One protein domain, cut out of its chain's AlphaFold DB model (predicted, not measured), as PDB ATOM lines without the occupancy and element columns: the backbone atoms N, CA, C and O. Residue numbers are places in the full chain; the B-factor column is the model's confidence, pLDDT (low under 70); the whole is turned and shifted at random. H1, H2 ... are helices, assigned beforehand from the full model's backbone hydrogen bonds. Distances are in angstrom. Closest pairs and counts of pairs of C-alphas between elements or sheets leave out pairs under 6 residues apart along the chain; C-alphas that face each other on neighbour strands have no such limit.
ATOM      1  N   GLY A  13     122.439 -16.544 218.577       70.19
ATOM      2  CA  GLY A  13     123.231 -15.877 219.612       70.19
ATOM      3  C   GLY A  13     122.409 -15.186 220.709       70.19
ATOM      4  O   GLY A  13     122.869 -15.108 221.853       70.19
ATOM      5  N   ASP A  14     121.199 -14.725 220.404       74.94
ATOM      6  CA  ASP A  14     120.319 -14.050 221.362       74.94
ATOM      7  C   ASP A  14     119.632 -15.045 222.298       74.94
ATOM      8  O   ASP A  14     119.607 -14.819 223.508       74.94
ATOM      9  N   CYS A  15     119.240 -16.219 221.791       80.06
ATOM     10  CA  CYS A  15     118.720 -17.312 222.621       80.06
ATOM     11  C   CYS A  15     119.743 -17.753 223.688       80.06
ATOM     12  O   CYS A  15     119.427 -17.860 224.878       80.06
ATOM     13  N   LEU A  16     121.011 -17.927 223.294       85.38
ATOM     14  CA  LEU A  16     122.081 -18.269 224.235       85.38
ATOM     15  C   LEU A  16     122.308 -17.152 225.265       85.38
ATOM     16  O   LEU A  16     122.484 -17.418 226.459       85.38
ATOM     17  N   ARG A  17     122.293 -15.891 224.819       88.25
ATOM     18  CA  ARG A  17     122.453 -14.719 225.688       88.25
ATOM     19  C   ARG A  17     121.348 -14.660 226.740       88.25
ATOM     20  O   ARG A  17     121.641 -14.443 227.918       88.25
ATOM     21  N   GLU A  18     120.107 -14.884 226.337       87.00
ATOM     22  CA  GLU A  18     118.934 -14.897 227.211       87.00
ATOM     23  C   GLU A  18     118.982 -16.068 228.200       87.00
ATOM     24  O   GLU A  18     118.771 -15.873 229.402       87.00
ATOM     25  N   GLN A  19     119.376 -17.259 227.741       87.56
ATOM     26  CA  GLN A  19     119.556 -18.434 228.594       87.56
ATOM     27  C   GLN A  19     120.632 -18.204 229.666       87.56
ATOM     28  O   GLN A  19     120.421 -18.490 230.851       87.56
ATOM     29  N   MET A  20     121.777 -17.630 229.290       91.62
ATOM     30  CA  MET A  20     122.837 -17.290 230.242       91.62
ATOM     31  C   MET A  20     122.385 -16.226 231.247       91.62
ATOM     32  O   MET A  20     122.651 -16.349 232.448       91.62
ATOM     33  N   GLN A  21     121.666 -15.199 230.793       90.88
ATOM     34  CA  GLN A  21     121.116 -14.165 231.672       90.88
ATOM     35  C   GLN A  21     120.096 -14.736 232.663       90.88
ATOM     36  O   GLN A  21     120.111 -14.353 233.840       90.88
ATOM     37  N   TYR A  22     119.254 -15.670 232.221       88.56
ATOM     38  CA  TYR A  22     118.300 -16.375 233.072       88.56
ATOM     39  C   TYR A  22     119.009 -17.202 234.153       88.56
ATOM     40  O   TYR A  22     118.710 -17.045 235.343       88.56
ATOM     41  N   MET A  23     120.003 -18.013 233.774       92.38
ATOM     42  CA  MET A  23     120.791 -18.805 234.728       92.38
ATOM     43  C   MET A  23     121.480 -17.912 235.764       92.38
ATOM     44  O   MET A  23     121.376 -18.152 236.967       92.38
ATOM     45  N   MET A  24     122.121 -16.828 235.321       92.62
ATOM     46  CA  MET A  24     122.798 -15.878 236.209       92.62
ATOM     47  C   MET A  24     121.835 -15.222 237.206       92.62
ATOM     48  O   MET A  24     122.194 -15.025 238.371       92.62
ATOM     49  N   ARG A  25     120.602 -14.919 236.781       92.12
ATOM     50  CA  ARG A  25     119.544 -14.388 237.653       92.12
ATOM     51  C   ARG A  25     119.105 -15.417 238.693       92.12
ATOM     52  O   ARG A  25     119.057 -15.102 239.878       92.12
ATOM     53  N   SER A  26     118.860 -16.654 238.264       89.62
ATOM     54  CA  SER A  26     118.454 -17.762 239.138       89.62
ATOM     55  C   SER A  26     119.505 -18.061 240.214       89.62
ATOM     56  O   SER A  26     119.197 -18.157 241.405       89.62
ATOM     57  N   LEU A  27     120.784 -18.087 239.828       92.94
ATOM     58  CA  LEU A  27     121.892 -18.279 240.765       92.94
ATOM     59  C   LEU A  27     122.009 -17.128 241.773       92.94
ATOM     60  O   LEU A  27     122.339 -17.348 242.940       92.94
ATOM     61  N   GLN A  28     121.740 -15.891 241.354       92.50
ATOM     62  CA  GLN A  28     121.697 -14.748 242.267       92.50
ATOM     63  C   GLN A  28     120.556 -14.876 243.277       92.50
ATOM     64  O   GLN A  28     120.808 -14.701 244.472       92.50
ATOM     65  N   ASP A  29     119.360 -15.242 242.824       86.69
ATOM     66  CA  ASP A  29     118.186 -15.449 243.678       86.69
ATOM     67  C   ASP A  29     118.456 -16.555 244.716       86.69
ATOM     68  O   ASP A  29     118.213 -16.376 245.914       86.69
ATOM     69  N   LEU A  30     119.079 -17.662 244.297       85.12
ATOM     70  CA  LEU A  30     119.470 -18.753 245.193       85.12
ATOM     71  C   LEU A  30     120.512 -18.310 246.233       85.12
ATOM     72  O   LEU A  30     120.419 -18.666 247.411       85.12
ATOM     73  N   ARG A  31     121.496 -17.493 245.834       86.06
ATOM     74  CA  ARG A  31     122.467 -16.913 246.780       86.06
ATOM     75  C   ARG A  31     121.796 -15.984 247.786       86.06
ATOM     76  O   ARG A  31     122.186 -15.994 248.951       86.06
ATOM     77  N   GLN A  32     120.800 -15.199 247.376       84.12
ATOM     78  CA  GLN A  32     120.038 -14.350 248.298       84.12
ATOM     79  C   GLN A  32     119.216 -15.182 249.285       84.12
ATOM     80  O   GLN A  32     119.221 -14.888 250.480       84.12
ATOM     81  N   LEU A  33     118.606 -16.277 248.825       75.00
ATOM     82  CA  LEU A  33     117.902 -17.209 249.702       75.00
ATOM     83  C   LEU A  33     118.848 -17.796 250.761       75.00
ATOM     84  O   LEU A  33     118.537 -17.761 251.951       75.00
ATOM     85  N   ARG A  34     120.045 -18.238 250.358       75.00
ATOM     86  CA  ARG A  34     121.067 -18.746 251.294       75.00
ATOM     87  C   ARG A  34     121.567 -17.686 252.274       75.00
ATOM     88  O   ARG A  34     121.880 -18.032 253.403       75.00
ATOM     89  N   LYS A  35     121.609 -16.409 251.881       74.69
ATOM     90  CA  LYS A  35     121.930 -15.290 252.788       74.69
ATOM     91  C   LYS A  35     120.798 -14.998 253.781       74.69
ATOM     92  O   LYS A  35     121.072 -14.661 254.925       74.69
ATOM     93  N   PRO A  52     108.133 -21.269 264.141       58.72
ATOM     94  CA  PRO A  52     107.809 -20.019 263.446       58.72
ATOM     95  C   PRO A  52     108.774 -19.714 262.287       58.72
ATOM     96  O   PRO A  52     108.368 -19.224 261.231       58.72
ATOM     97  N   ALA A  53     110.059 -20.044 262.450       56.12
ATOM     98  CA  ALA A  53     111.079 -19.846 261.424       56.12
ATOM     99  C   ALA A  53     110.944 -20.857 260.272       56.12
ATOM    100  O   ALA A  53     111.136 -20.493 259.112       56.12
ATOM    101  N   LEU A  54     110.570 -22.105 260.568       55.91
ATOM    102  CA  LEU A  54     110.284 -23.140 259.571       55.91
ATOM    103  C   LEU A  54     109.027 -22.806 258.754       55.91
ATOM    104  O   LEU A  54     109.048 -22.952 257.529       55.91
ATOM    105  N   LEU A  55     107.982 -22.252 259.379       58.25
ATOM    106  CA  LEU A  55     106.788 -21.784 258.671       58.25
ATOM    107  C   LEU A  55     107.127 -20.653 257.681       58.25
ATOM    108  O   LEU A  55     106.727 -20.727 256.515       58.25
ATOM    109  N   ARG A  56     107.948 -19.665 258.080       59.94
ATOM    110  CA  ARG A  56     108.425 -18.607 257.160       59.94
ATOM    111  C   ARG A  56     109.355 -19.133 256.063       59.94
ATOM    112  O   ARG A  56     109.244 -18.685 254.922       59.94
ATOM    113  N   ARG A  57     110.216 -20.113 256.365       59.00
ATOM    114  CA  ARG A  57     111.057 -20.800 255.364       59.00
ATOM    115  C   ARG A  57     110.206 -21.526 254.325       59.00
ATOM    116  O   ARG A  57     110.466 -21.387 253.135       59.00
ATOM    117  N   SER A  58     109.150 -22.217 254.753       64.00
ATOM    118  CA  SER A  58     108.232 -22.909 253.843       64.00
ATOM    119  C   SER A  58     107.492 -21.931 252.916       64.00
ATOM    120  O   SER A  58     107.341 -22.200 251.726       64.00
ATOM    121  N   GLY A  59     107.118 -20.747 253.419       66.62
ATOM    122  CA  GLY A  59     106.503 -19.687 252.615       66.62
ATOM    123  C   GLY A  59     107.457 -19.078 251.582       66.62
ATOM    124  O   GLY A  59     107.078 -18.907 250.426       66.62
ATOM    125  N   ALA A  60     108.710 -18.804 251.965       70.44
ATOM    126  CA  ALA A  60     109.721 -18.267 251.051       70.44
ATOM    127  C   ALA A  60     110.091 -19.259 249.933       70.44
ATOM    128  O   ALA A  60     110.260 -18.847 248.783       70.44
ATOM    129  N   VAL A  61     110.166 -20.557 250.252       69.81
ATOM    130  CA  VAL A  61     110.411 -21.631 249.275       69.81
ATOM    131  C   VAL A  61     109.239 -21.757 248.298       69.81
ATOM    132  O   VAL A  61     109.471 -21.717 247.092       69.81
ATOM    133  N   ARG A  62     107.990 -21.795 248.786       72.94
ATOM    134  CA  ARG A  62     106.792 -21.852 247.925       72.94
ATOM    135  C   ARG A  62     106.672 -20.632 247.010       72.94
ATOM    136  O   ARG A  62     106.438 -20.787 245.817       72.94
ATOM    137  N   ALA A  63     106.915 -19.426 247.525       73.75
ATOM    138  CA  ALA A  63     106.902 -18.212 246.707       73.75
ATOM    139  C   ALA A  63     108.015 -18.214 245.642       73.75
ATOM    140  O   ALA A  63     107.815 -17.730 244.531       73.75
ATOM    141  N   CYS A  64     109.194 -18.763 245.953       74.88
ATOM    142  CA  CYS A  64     110.279 -18.888 244.981       74.88
ATOM    143  C   CYS A  64     109.962 -19.925 243.895       74.88
ATOM    144  O   CYS A  64     110.167 -19.650 242.717       74.88
ATOM    145  N   GLN A  65     109.395 -21.068 244.285       78.25
ATOM    146  CA  GLN A  65     108.950 -22.113 243.368       78.25
ATOM    147  C   GLN A  65     107.865 -21.597 242.417       78.25
ATOM    148  O   GLN A  65     107.988 -21.763 241.208       78.25
ATOM    149  N   GLN A  66     106.863 -20.879 242.934       81.75
ATOM    150  CA  GLN A  66     105.825 -20.251 242.108       81.75
ATOM    151  C   GLN A  66     106.406 -19.223 241.129       81.75
ATOM    152  O   GLN A  66     106.017 -19.196 239.965       81.75
ATOM    153  N   ARG A  67     107.389 -18.416 241.556       77.12
ATOM    154  CA  ARG A  67     108.106 -17.500 240.649       77.12
ATOM    155  C   ARG A  67     108.929 -18.243 239.595       77.12
ATOM    156  O   ARG A  67     109.040 -17.749 238.477       77.12
ATOM    157  N   GLY A  68     109.504 -19.397 239.931       76.25
ATOM    158  CA  GLY A  68     110.203 -20.269 238.985       76.25
ATOM    159  C   GLY A  68     109.262 -20.784 237.898       76.25
ATOM    160  O   GLY A  68     109.501 -20.520 236.722       76.25
ATOM    161  N   LEU A  69     108.143 -21.386 238.308       78.00
ATOM    162  CA  LEU A  69     107.108 -21.904 237.406       78.00
ATOM    163  C   LEU A  69     106.495 -20.801 236.532       78.00
ATOM    164  O   LEU A  69     106.293 -20.989 235.337       78.00
ATOM    165  N   GLN A  70     106.249 -19.612 237.089       81.25
ATOM    166  CA  GLN A  70     105.728 -18.478 236.320       81.25
ATOM    167  C   GLN A  70     106.728 -17.984 235.261       81.25
ATOM    168  O   GLN A  70     106.328 -17.588 234.164       81.25
ATOM    169  N   ARG A  71     108.033 -17.995 235.570       74.81
ATOM    170  CA  ARG A  71     109.086 -17.629 234.608       74.81
ATOM    171  C   ARG A  71     109.227 -18.677 233.507       74.81
ATOM    172  O   ARG A  71     109.387 -18.293 232.355       74.81
ATOM    173  N   GLU A  72     109.139 -19.956 233.856       74.62
ATOM    174  CA  GLU A  72     109.145 -21.073 232.907       74.62
ATOM    175  C   GLU A  72     107.956 -20.971 231.948       74.62
ATOM    176  O   GLU A  72     108.152 -20.889 230.739       74.62
ATOM    177  N   GLN A  73     106.739 -20.798 232.467       76.94
ATOM    178  CA  GLN A  73     105.560 -20.578 231.629       76.94
ATOM    179  C   GLN A  73     105.714 -19.360 230.712       76.94
ATOM    180  O   GLN A  73     105.323 -19.432 229.555       76.94
ATOM    181  N   ARG A  74     106.314 -18.256 231.180       70.19
ATOM    182  CA  ARG A  74     106.573 -17.071 230.342       70.19
ATOM    183  C   ARG A  74     107.615 -17.332 229.248       70.19
ATOM    184  O   ARG A  74     107.453 -16.809 228.150       70.19
ATOM    185  N   ALA A  75     108.650 -18.120 229.538       63.69
ATOM    186  CA  ALA A  75     109.650 -18.528 228.553       63.69
ATOM    187  C   ALA A  75     109.043 -19.462 227.492       63.69
ATOM    188  O   ALA A  75     109.269 -19.263 226.304       63.69
ATOM    189  N   HIS A  76     108.184 -20.401 227.903       61.25
ATOM    190  CA  HIS A  76     107.450 -21.275 226.984       61.25
ATOM    191  C   HIS A  76     106.396 -20.517 226.161       61.25
ATOM    192  O   HIS A  76     106.280 -20.750 224.962       61.25
ATOM    193  N   ARG A  77     105.677 -19.551 226.751       54.75
ATOM    194  CA  ARG A  77     104.677 -18.737 226.029       54.75
ATOM    195  C   ARG A  77     105.291 -17.840 224.954       54.75
ATOM    196  O   ARG A  77     104.633 -17.581 223.958       54.75
ATOM    197  N   GLY A  78     106.538 -17.395 225.134       54.84
ATOM    198  CA  GLY A  78     107.274 -16.633 224.118       54.84
ATOM    199  C   GLY A  78     107.656 -17.450 222.877       54.84
ATOM    200  O   GLY A  78     107.939 -16.863 221.839       54.84
TER     201      GLY A  78
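AT A GLANCE: This is residues 13 to 35 and 52 to 78 of the 193 residues of an uncharacterized protein of Tetraodon nigroviridis (UniProt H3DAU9). Two long helices, H2 and H1, lie side by side with a gap between them, running opposite ways and shifted lengthwise, in a loose, narrow slab. Residues 13 to 18, which belong to H1, stand free at one end. The printed part has 50 residues, with two named helices in the order H1, H2 and no named strand; its class is all helix. It is loose, with a radius of gyration of the C-alphas of 13.4 A, and only just flat, spanning 46 by 23 by 6 A.

HOW THE PARTS SIT: H2, residues 52 to 78, and H1, residues 13 to 35, are near each other: their closest C-alphas are 8.4 A apart, and 10 pairs are within 10 A. In H1 and H2 every O i to N i+4 pair is within hydrogen-bond range.

IN THESE COORDINATES: H2 is 39.5 A long, from C-alpha 52 at (107.809, -20.019, 263.446) to C-alpha 78 at (107.274, -16.633, 224.118). H1 is 33.2 A long and begins at C-alpha 13, (123.231, -15.877, 219.612).

THE WHOLE: The two C-alphas farthest apart, of Gly 13 and Pro 52, are 46.7 A apart. Residues 36 to 51 are not printed; C-alphas 35 and 52 are 18.3 A apart across the cut. The model's pLDDT is under 70 at residues 52 to 59, 61 and 75 to 78.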